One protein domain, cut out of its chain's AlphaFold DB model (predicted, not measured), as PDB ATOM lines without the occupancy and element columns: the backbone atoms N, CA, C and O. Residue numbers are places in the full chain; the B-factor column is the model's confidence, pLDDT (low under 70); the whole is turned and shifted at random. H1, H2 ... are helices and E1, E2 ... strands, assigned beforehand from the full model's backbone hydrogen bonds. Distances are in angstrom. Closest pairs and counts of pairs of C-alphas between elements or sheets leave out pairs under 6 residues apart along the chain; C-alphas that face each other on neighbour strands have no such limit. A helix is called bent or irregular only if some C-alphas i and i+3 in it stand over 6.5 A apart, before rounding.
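This is residues 227 to 305 of the 317 residues of an uncharacterized protein of Coccidioides immitis H538.4 (UniProt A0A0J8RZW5). A small two-stranded hairpin, E1 and E2, and a helix, H1, lie on the same side of one long helix, H2, which makes the longest axis; H1 crosses the later half of H2 almost at a right angle, and the hairpin lies beside its earlier half. Between the two strands the chain makes a wide loop, residues 253 to 268, that runs away from H2 and folds back. The printed part has 79 residues, with two named helices and two named strands in the order H1, E1, E2, H2; the sheet has the order E1 - E2 and is antiparallel. The class is mostly helix, and the whole is compact, with a radius of gyration of the C-alphas of 13.2 A and spans of 40 by 29 by 23 A.

The sheet is the hairpin of E1, residues 250 to 252, and E2, residues 269 to 271, antiparallel at 142 degrees between their directions. The C-alphas of Leu 250 and Phe 271 face each other at 4.4 A. N 251 and O 270 are within hydrogen-bond range at 2.9 A, and so are N 270 and O 251 at 3.0 A. E2 and H2, residues 280 to 304, are near each other, with 6 pairs of C-alphas within 10 A. The closest C-alphas of E1 and H2 are those of Leu 250 and Glu 287, 7.5 A apart. H1, residues 227 to 242, and H2 touch, H2 with residues 291 to 302 alone; the closest C-alphas are those of Gly 239 and Gly 298, 3.7 A apart. The lines of H1 and H2 are about perpendicular, at 78 degrees. H1 and E2 are apart. In H2 every O i to N i+4 pair is within hydrogen-bond range, and in H1 11 of 12 are.

E1 spans 6.8 A from C-alpha 250 at (30.044, 36.016, 9.818), and E2 spans 6.9 A. H2 has 25 residues and is 36.2 A long, from C-alpha 280 at (35.669, 26.211, 17.168) to C-alpha 304 at (39.499, 62.048, 13.696). H1 has 16 residues and is 23.5 A long, beginning with C-alpha 227 at (33.271, 49.405, 32.846). Neither helix is bent.

The two C-alphas farthest apart are those of His 277 and Ala 305, at 40.9 A. The link from E1 to E2 is long, with 16 residues; those from H1 to E1 and from E2 to H2 are short. The printed part has no cut. Its mean pLDDT is 94.0, and no printed residue is under 70.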
ATOM      1  N   ASP A 227      32.656  48.173  33.364       94.19
ATOM      2  CA  ASP A 227      33.271  49.405  32.846       94.19
ATOM      3  C   ASP A 227      34.222  49.145  31.674       94.19
ATOM      4  O   ASP A 227      34.270  49.914  30.710       94.19
ATOM      5  N   ASN A 228      35.005  48.064  31.741       93.25
ATOM      6  CA  ASN A 228      35.910  47.694  30.659       93.25
ATOM      7  C   ASN A 228      35.117  47.246  29.430       93.25
ATOM      8  O   ASN A 228      35.427  47.687  28.321       93.25
ATOM      9  N   VAL A 229      34.075  46.433  29.620       94.94
ATOM     10  CA  VAL A 229      33.196  45.991  28.531       94.94
ATOM     11  C   VAL A 229      32.520  47.191  27.868       94.94
ATOM     12  O   VAL A 229      32.576  47.305  26.648       94.94
ATOM     13  N   ASN A 230      31.990  48.140  28.641       95.50
ATOM     14  CA  ASN A 230      31.344  49.342  28.105       95.50
ATOM     15  C   ASN A 230      32.301  50.243  27.308       95.50
ATOM     16  O   ASN A 230      31.918  50.785  26.268       95.50
ATOM     17  N   LYS A 231      33.568  50.372  27.726       94.12
ATOM     18  CA  LYS A 231      34.586  51.094  26.938       94.12
ATOM     19  C   LYS A 231      34.795  50.447  25.568       94.12
ATOM     20  O   LYS A 231      34.828  51.155  24.560       94.12
ATOM     21  N   PHE A 232      34.905  49.118  25.517       94.44
ATOM     22  CA  PHE A 232      35.005  48.393  24.248       94.44
ATOM     23  C   PHE A 232      33.710  48.468  23.440       94.44
ATOM     24  O   PHE A 232      33.782  48.668  22.231       94.44
ATOM     25  N   ALA A 233      32.547  48.386  24.082       96.06
ATOM     26  CA  ALA A 233      31.249  48.506  23.427       96.06
ATOM     27  C   ALA A 233      31.110  49.854  22.704       96.06
ATOM     28  O   ALA A 233      30.789  49.881  21.519       96.06
ATOM     29  N   SER A 234      31.489  50.958  23.358       95.19
ATOM     30  CA  SER A 234      31.492  52.293  22.743       95.19
ATOM     31  C   SER A 234      32.453  52.402  21.551       95.19
ATOM     32  O   SER A 234      32.127  53.043  20.550       95.19
ATOM     33  N   LEU A 235      33.629  51.767  21.626       95.31
ATOM     34  CA  LEU A 235      34.567  51.707  20.499       95.31
ATOM     35  C   LEU A 235      33.989  50.913  19.327       95.31
ATOM     36  O   LEU A 235      34.066  51.370  18.189       95.31
ATOM     37  N   ILE A 236      33.402  49.751  19.609       96.12
ATOM     38  CA  ILE A 236      32.770  48.894  18.604       96.12
ATOM     39  C   ILE A 236      31.619  49.643  17.929       96.12
ATOM     40  O   ILE A 236      31.598  49.708  16.704       96.12
ATOM     41  N   ALA A 237      30.739  50.292  18.698       95.75
ATOM     42  CA  ALA A 237      29.624  51.075  18.169       95.75
ATOM     43  C   ALA A 237      30.095  52.131  17.152       95.75
ATOM     44  O   ALA A 237      29.598  52.174  16.029       95.75
ATOM     45  N   LYS A 238      31.138  52.901  17.497       95.12
ATOM     46  CA  LYS A 238      31.752  53.884  16.583       95.12
ATOM     47  C   LYS A 238      32.416  53.248  15.363       95.12
ATOM     48  O   LYS A 238      32.426  53.838  14.287       95.12
ATOM     49  N   GLY A 239      33.014  52.069  15.523       95.00
ATOM     50  CA  GLY A 239      33.605  51.329  14.409       95.00
ATOM     51  C   GLY A 239      32.550  50.887  13.396       95.00
ATOM     52  O   GLY A 239      32.751  51.031  12.191       95.00
ATOM     53  N   ILE A 240      31.402  50.421  13.888       93.69
ATOM     54  CA  ILE A 240      30.293  49.934  13.062       93.69
ATOM     55  C   ILE A 240      29.628  51.061  12.271       93.69
ATOM     56  O   ILE A 240      29.271  50.854  11.114       93.69
ATOM     57  N   GLU A 241      29.529  52.265  12.843       91.88
ATOM     58  CA  GLU A 241      29.055  53.460  12.124       91.88
ATOM     59  C   GLU A 241      29.890  53.767  10.870       91.88
ATOM     60  O   GLU A 241      29.375  54.318   9.900       91.88
ATOM     61  N   ARG A 242      31.178  53.398  10.867       92.06
ATOM     62  CA  ARG A 242      32.083  53.615   9.729       92.06
ATOM     63  C   ARG A 242      32.118  52.448   8.759       92.06
ATOM     64  O   ARG A 242      32.305  52.657   7.561       92.06
ATOM     65  N   LYS A 243      32.029  51.222   9.271       91.94
ATOM     66  CA  LYS A 243      32.219  50.008   8.481       91.94
ATOM     67  C   LYS A 243      31.327  48.887   8.990       91.94
ATOM     68  O   LYS A 243      31.451  48.469  10.137       91.94
ATOM     69  N   ASN A 244      30.504  48.335   8.097       91.81
ATOM     70  CA  ASN A 244      29.724  47.140   8.402       91.81
ATOM     71  C   ASN A 244      30.675  45.966   8.720       91.81
ATOM     72  O   ASN A 244      31.513  45.628   7.878       91.81
ATOM     73  N   PRO A 245      30.565  45.346   9.908       91.06
ATOM     74  CA  PRO A 245      31.399  44.206  10.279       91.06
ATOM     75  C   PRO A 245      30.950  42.878   9.658       91.06
ATOM     76  O   PRO A 245      31.679  41.895   9.761       91.06
ATOM     77  N   GLY A 246      29.766  42.839   9.038       90.94
ATOM     78  CA  GLY A 246      29.247  41.653   8.366       90.94
ATOM     79  C   GLY A 246      30.119  41.213   7.188       90.94
ATOM     80  O   GLY A 246      30.632  42.025   6.420       90.94
ATOM     81  N   THR A 247      30.253  39.902   7.044       92.81
ATOM     82  CA  THR A 247      30.992  39.209   5.983       92.81
ATOM     83  C   THR A 247      30.155  38.039   5.460       92.81
ATOM     84  O   THR A 247      29.122  37.702   6.037       92.81
ATOM     85  N   GLU A 248      30.619  37.376   4.401       92.94
ATOM     86  CA  GLU A 248      29.984  36.155   3.878       92.94
ATOM     87  C   GLU A 248      30.069  34.953   4.832       92.94
ATOM     88  O   GLU A 248      29.337  33.990   4.646       92.94
ATOM     89  N   ILE A 249      30.953  34.991   5.837       95.50
ATOM     90  CA  ILE A 249      31.169  33.903   6.810       95.50
ATOM     91  C   ILE A 249      30.488  34.223   8.148       95.50
ATOM     92  O   ILE A 249      29.891  33.355   8.783       95.50
ATOM     93  N   LEU A 250      30.582  35.483   8.571       95.81
ATOM     94  CA  LEU A 250      30.044  36.016   9.818       95.81
ATOM     95  C   LEU A 250      29.109  37.179   9.480       95.81
ATOM     96  O   LEU A 250      29.575  38.286   9.201       95.81
ATOM     97  N   ALA A 251      27.806  36.920   9.457       96.31
ATOM     98  CA  ALA A 251      26.796  37.889   9.056       96.31
ATOM     99  C   ALA A 251      26.432  38.819  10.217       96.31
ATOM    100  O   ALA A 251      26.397  38.398  11.370       96.31
ATOM    101  N   ASN A 252      26.121  40.082   9.911       96.00
ATOM    102  CA  ASN A 252      25.532  40.997  10.883       96.00
ATOM    103  C   ASN A 252      23.998  40.920  10.804       96.00
ATOM    104  O   ASN A 252      23.382  41.604   9.990       96.00
ATOM    105  N   ASN A 253      23.393  40.102  11.660       94.44
ATOM    106  CA  ASN A 253      21.951  39.854  11.740       94.44
ATOM    107  C   ASN A 253      21.234  40.837  12.680       94.44
ATOM    108  O   ASN A 253      20.212  40.504  13.291       94.44
ATOM    109  N   TRP A 254      21.778  42.041  12.868       92.88
ATOM    110  CA  TRP A 254      21.126  43.044  13.698       92.88
ATOM    111  C   TRP A 254      19.783  43.454  13.086       92.88
ATOM    112  O   TRP A 254      19.716  43.922  11.952       92.88
ATOM    113  N   ILE A 255      18.710  43.321  13.868       89.69
ATOM    114  CA  ILE A 255      17.364  43.748  13.482       89.69
ATOM    115  C   ILE A 255      17.009  44.979  14.324       89.69
ATOM    116  O   ILE A 255      16.835  44.833  15.541       89.69
ATOM    117  N   PRO A 256      16.881  46.176  13.720       86.44
ATOM    118  CA  PRO A 256      16.466  47.378  14.432       86.44
ATOM    119  C   PRO A 256      15.104  47.186  15.103       86.44
ATOM    120  O   PRO A 256      14.149  46.727  14.475       86.44
ATOM    121  N   ARG A 257      15.001  47.558  16.382       86.88
ATOM    122  CA  ARG A 257      13.740  47.541  17.133       86.88
ATOM    123  C   ARG A 257      13.479  48.921  17.742       86.88
ATOM    124  O   ARG A 257      14.396  49.475  18.349       86.88
ATOM    125  N   PRO A 258      12.260  49.478  17.613       86.62
ATOM    126  CA  PRO A 258      11.928  50.768  18.210       86.62
ATOM    127  C   PRO A 258      12.184  50.774  19.722       86.62
ATOM    128  O   PRO A 258      11.769  49.856  20.425       86.62
ATOM    129  N   GLY A 259      12.876  51.805  20.214       82.88
ATOM    130  CA  GLY A 259      13.147  51.993  21.645       82.88
ATOM    131  C   GLY A 259      14.225  51.083  22.247       82.88
ATOM    132  O   GLY A 259      14.484  51.184  23.442       82.88
ATOM    133  N   ILE A 260      14.868  50.221  21.452       84.56
ATOM    134  CA  ILE A 260      15.946  49.340  21.914       84.56
ATOM    135  C   ILE A 260      17.276  49.813  21.327       84.56
ATOM    136  O   ILE A 260      17.439  49.877  20.109       84.56
ATOM    137  N   MET A 261      18.242  50.103  22.200       87.50
ATOM    138  CA  MET A 261      19.602  50.485  21.817       87.50
ATOM    139  C   MET A 261      20.608  49.498  22.406       87.50
ATOM    140  O   MET A 261      20.638  49.289  23.614       87.50
ATOM    141  N   SER A 262      21.442  48.911  21.546       93.56
ATOM    142  CA  SER A 262      22.567  48.082  21.984       93.56
ATOM    143  C   SER A 262      23.764  48.967  22.355       93.56
ATOM    144  O   SER A 262      24.109  49.864  21.577       93.56
ATOM    145  N   PRO A 263      24.464  48.685  23.473       95.19
ATOM    146  CA  PRO A 263      25.731  49.340  23.812       95.19
ATOM    147  C   PRO A 263      26.814  49.189  22.732       95.19
ATOM    148  O   PRO A 263      27.729  50.005  22.659       95.19
ATOM    149  N   PHE A 264      26.713  48.152  21.895       95.62
ATOM    150  CA  PHE A 264      27.663  47.841  20.826       95.62
ATOM    151  C   PHE A 264      27.274  48.449  19.470       95.62
ATOM    152  O   PHE A 264      27.955  48.199  18.479       95.62
ATOM    153  N   GLY A 265      26.192  49.232  19.396       93.81
ATOM    154  CA  GLY A 265      25.628  49.691  18.125       93.81
ATOM    155  C   GLY A 265      24.847  48.583  17.396       93.81
ATOM    156  O   GLY A 265      24.471  47.586  18.019       93.81
ATOM    157  N   PRO A 266      24.554  48.744  16.091       93.75
ATOM    158  CA  PRO A 266      23.747  47.798  15.320       93.75
ATOM    159  C   PRO A 266      24.553  46.538  14.952       93.75
ATOM    160  O   PRO A 266      24.922  46.322  13.795       93.75
ATOM    161  N   ALA A 267      24.855  45.727  15.965       94.00
ATOM    162  CA  ALA A 267      25.776  44.603  15.896       94.00
ATOM    163  C   ALA A 267      25.125  43.322  16.422       94.00
ATOM    164  O   ALA A 267      24.744  43.240  17.589       94.00
ATOM    165  N   ARG A 268      25.042  42.307  15.567       95.19
ATOM    166  CA  ARG A 268      24.769  40.923  15.954       95.19
ATOM    167  C   ARG A 268      25.472  40.008  14.965       95.19
ATOM    168  O   ARG A 268      24.922  39.686  13.920       95.19
ATOM    169  N   LEU A 269      26.715  39.678  15.271       96.69
ATOM    170  CA  LEU A 269      27.564  38.838  14.446       96.69
ATOM    171  C   LEU A 269      27.266  37.377  14.748       96.69
ATOM    172  O   LEU A 269      27.384  36.948  15.889       96.69
ATOM    173  N   GLU A 270      26.865  36.635  13.724       96.75
ATOM    174  CA  GLU A 270      26.548  35.210  13.812       96.75
ATOM    175  C   GLU A 270      27.131  34.492  12.597       96.75
ATOM    176  O   GLU A 270      27.087  35.009  11.472       96.75
ATOM    177  N   PHE A 271      27.708  33.306  12.805       97.38
ATOM    178  CA  PHE A 271      28.173  32.500  11.681       97.38
ATOM    179  C   PHE A 271      26.964  32.095  10.839       97.38
ATOM    180  O   PHE A 271      25.976  31.571  11.359       97.38
ATOM    181  N   VAL A 272      27.026  32.335   9.528       95.81
ATOM    182  CA  VAL A 272      25.955  31.881   8.629       95.81
ATOM    183  C   VAL A 272      25.848  30.361   8.672       95.81
ATOM    184  O   VAL A 272      26.846  29.665   8.837       95.81
ATOM    185  N   ALA A 273      24.638  29.836   8.467       93.38
ATOM    186  CA  ALA A 273      24.355  28.400   8.546       93.38
ATOM    187  C   ALA A 273      25.277  27.543   7.655       93.38
ATOM    188  O   ALA A 273      25.670  26.446   8.031       93.38
ATOM    189  N   SER A 274      25.692  28.069   6.498       94.75
ATOM    190  CA  SER A 274      26.653  27.419   5.599       94.75
ATOM    191  C   SER A 274      28.106  27.450   6.088       94.75
ATOM    192  O   SER A 274      28.978  27.018   5.349       94.75
ATOM    193  N   HIS A 275      28.386  27.957   7.290       96.19
ATOM    194  CA  HIS A 275      29.729  28.073   7.864       96.19
ATOM    195  C   HIS A 275      29.802  27.639   9.338       96.19
ATOM    196  O   HIS A 275      30.873  27.695   9.945       96.19
ATOM    197  N   THR A 276      28.711  27.150   9.938       96.56
ATOM    198  CA  THR A 276      28.708  26.692  11.341       96.56
ATOM    199  C   THR A 276      29.533  25.421  11.566       96.56
ATOM    200  O   THR A 276      29.925  25.126  12.694       96.56
ATOM    201  N   HIS A 277      29.872  24.689  10.505       96.31
ATOM    202  CA  HIS A 277      30.754  23.518  10.549       96.31
ATOM    203  C   HIS A 277      32.242  23.867  10.728       96.31
ATOM    204  O   HIS A 277      33.065  22.967  10.927       96.31
ATOM    205  N   LEU A 278      32.611  25.156  10.712       96.88
ATOM    206  CA  LEU A 278      33.953  25.589  11.101       96.88
ATOM    207  C   LEU A 278      34.290  25.095  12.514       96.88
ATOM    208  O   LEU A 278      33.494  25.223  13.447       96.88
ATOM    209  N   LYS A 279      35.500  24.545  12.677       97.56
ATOM    210  CA  LYS A 279      36.005  24.134  13.994       97.56
ATOM    211  C   LYS A 279      36.123  25.342  14.916       97.56
ATOM    212  O   LYS A 279      36.475  26.439  14.476       97.56
ATOM    213  N   TRP A 280      35.834  25.133  16.196       97.75
ATOM    214  CA  TRP A 280      35.669  26.211  17.168       97.75
ATOM    215  C   TRP A 280      36.877  27.147  17.240       97.75
ATOM    216  O   TRP A 280      36.723  28.364  17.206       97.75
ATOM    217  N   ASN A 281      38.097  26.602  17.262       97.62
ATOM    218  CA  ASN A 281      39.319  27.410  17.278       97.62
ATOM    219  C   ASN A 281      39.445  28.333  16.054       97.62
ATOM    220  O   ASN A 281      39.874  29.477  16.192       97.62
ATOM    221  N   MET A 282      39.065  27.851  14.868       98.00
ATOM    222  CA  MET A 282      39.097  28.627  13.628       98.00
ATOM    223  C   MET A 282      38.035  29.726  13.635       98.00
ATOM    224  O   MET A 282      38.331  30.860  13.262       98.00
ATOM    225  N   ALA A 283      36.827  29.407  14.102       97.94
ATOM    226  CA  ALA A 283      35.738  30.365  14.236       97.94
ATOM    227  C   ALA A 283      36.105  31.503  15.207       97.94
ATOM    228  O   ALA A 283      36.033  32.675  14.838       97.94
ATOM    229  N   VAL A 284      36.645  31.169  16.384       97.50
ATOM    230  CA  VAL A 284      37.136  32.153  17.366       97.50
ATOM    231  C   VAL A 284      38.230  33.043  16.773       97.50
ATOM    232  O   VAL A 284      38.203  34.261  16.953       97.50
ATOM    233  N   GLN A 285      39.197  32.471  16.049       97.62
ATOM    234  CA  GLN A 285      40.249  33.254  15.390       97.62
ATOM    235  C   GLN A 285      39.686  34.197  14.324       97.62
ATOM    236  O   GLN A 285      40.140  35.338  14.218       97.62
ATOM    237  N   TYR A 286      38.711  33.733  13.539       97.88
ATOM    238  CA  TYR A 286      38.052  34.543  12.522       97.88
ATOM    239  C   TYR A 286      37.313  35.726  13.155       97.88
ATOM    240  O   TYR A 286      37.584  36.879  12.815       97.88
ATOM    241  N   GLU A 287      36.450  35.463  14.135       97.44
ATOM    242  CA  GLU A 287      35.679  36.502  14.816       97.44
ATOM    243  C   GLU A 287      36.577  37.481  15.589       97.44
ATOM    244  O   GLU A 287      36.334  38.688  15.585       97.44
ATOM    245  N   THR A 288      37.689  37.002  16.161       97.12
ATOM    246  CA  THR A 288      38.701  37.865  16.797       97.12
ATOM    247  C   THR A 288      39.269  38.890  15.812       97.12
ATOM    248  O   THR A 288      39.434  40.056  16.174       97.12
ATOM    249  N   LYS A 289      39.545  38.498  14.558       96.75
ATOM    250  CA  LYS A 289      40.027  39.431  13.523       96.75
ATOM    251  C   LYS A 289      38.970  40.477  13.171       96.75
ATOM    252  O   LYS A 289      39.311  41.650  13.012       96.75
ATOM    253  N   VAL A 290      37.697  40.079  13.091       95.94
ATOM    254  CA  VAL A 290      36.578  41.010  12.856       95.94
ATOM    255  C   VAL A 290      36.471  42.019  14.002       95.94
ATOM    256  O   VAL A 290      36.449  43.226  13.755       95.94
ATOM    257  N   LEU A 291      36.512  41.552  15.256       95.50
ATOM    258  CA  LEU A 291      36.538  42.410  16.445       95.50
ATOM    259  C   LEU A 291      37.710  43.402  16.415       95.50
ATOM    260  O   LEU A 291      37.507  44.597  16.624       95.50
ATOM    261  N   GLN A 292      38.929  42.934  16.137       95.81
ATOM    262  CA  GLN A 292      40.112  43.797  16.052       95.81
ATOM    263  C   GLN A 292      39.941  44.892  14.991       95.81
ATOM    264  O   GLN A 292      40.288  46.047  15.244       95.81
ATOM    265  N   GLY A 293      39.360  44.550  13.838       94.56
ATOM    266  CA  GLY A 293      39.021  45.511  12.790       94.56
ATOM    267  C   GLY A 293      38.032  46.576  13.267       94.56
ATOM    268  O   GLY A 293      38.289  47.766  13.088       94.56
ATOM    269  N   MET A 294      36.943  46.174  13.931       94.31
ATOM    270  CA  MET A 294      35.950  47.112  14.476       94.31
ATOM    271  C   MET A 294      36.554  48.058  15.514       94.31
ATOM    272  O   MET A 294      36.325  49.264  15.462       94.31
ATOM    273  N   VAL A 295      37.363  47.529  16.434       95.25
ATOM    274  CA  VAL A 295      38.038  48.342  17.453       95.25
ATOM    275  C   VAL A 295      39.012  49.328  16.804       95.25
ATOM    276  O   VAL A 295      39.056  50.491  17.204       95.25
ATOM    277  N   ALA A 296      39.763  48.903  15.784       95.75
ATOM    278  CA  ALA A 296      40.671  49.784  15.054       95.75
ATOM    279  C   ALA A 296      39.925  50.929  14.345       95.75
ATOM    280  O   ALA A 296      40.346  52.081  14.453       95.75
ATOM    281  N   GLU A 297      38.805  50.642  13.675       95.62
ATOM    282  CA  GLU A 297      37.966  51.671  13.042       95.62
ATOM    283  C   GLU A 297      37.339  52.622  14.072       95.62
ATOM    284  O   GLU A 297      37.351  53.841  13.881       95.62
ATOM    285  N   GLY A 298      36.882  52.099  15.213       96.00
ATOM    286  CA  GLY A 298      36.381  52.910  16.323       96.00
ATOM    287  C   GLY A 298      37.441  53.851  16.902       96.00
ATOM    288  O   GLY A 298      37.168  55.024  17.162       96.00
ATOM    289  N   LEU A 299      38.684  53.380  17.045       95.56
ATOM    290  CA  LEU A 299      39.808  54.211  17.485       95.56
ATOM    291  C   LEU A 299      40.149  55.311  16.474       95.56
ATOM    292  O   LEU A 299      40.400  56.446  16.884       95.56
ATOM    293  N   LYS A 300      40.134  55.008  15.168       94.88
ATOM    294  CA  LYS A 300      40.293  56.029  14.119       94.88
ATOM    295  C   LYS A 300      39.188  57.079  14.212       94.88
ATOM    296  O   LYS A 300      39.489  58.267  14.197       94.88
ATOM    297  N   ALA A 301      37.934  56.654  14.403       93.19
ATOM    298  CA  ALA A 301      36.787  57.555  14.542       93.19
ATOM    299  C   ALA A 301      36.966  58.544  15.704       93.19
ATOM    300  O   ALA A 301      36.673  59.728  15.574       93.19
ATOM    301  N   ILE A 302      37.487  58.072  16.840       91.75
ATOM    302  CA  ILE A 302      37.757  58.928  18.001       91.75
ATOM    303  C   ILE A 302      38.892  59.918  17.730       91.75
ATOM    304  O   ILE A 302      38.801  61.062  18.162       91.75
ATOM    305  N   ARG A 303      39.956  59.490  17.043       91.31
ATOM    306  CA  ARG A 303      41.114  60.348  16.737       91.31
ATOM    307  C   ARG A 303      40.788  61.438  15.718       91.31
ATOM    308  O   ARG A 303      41.327  62.532  15.819       91.31
ATOM    309  N   GLU A 304      39.926  61.128  14.756       89.62
ATOM    310  CA  GLU A 304      39.499  62.048  13.696       89.62
ATOM    311  C   GLU A 304      38.372  62.991  14.147       89.62
ATOM    312  O   GLU A 304      38.109  63.995  13.487       89.62
ATOM    313  N   ALA A 305      37.716  62.711  15.279       79.88
ATOM    314  CA  ALA A 305      36.694  63.593  15.824       79.88
ATOM    315  C   ALA A 305      37.317  64.947  16.229       79.88
ATOM    316  O   ALA A 305      38.265  64.971  17.023       79.88
TER     317      ALA A 305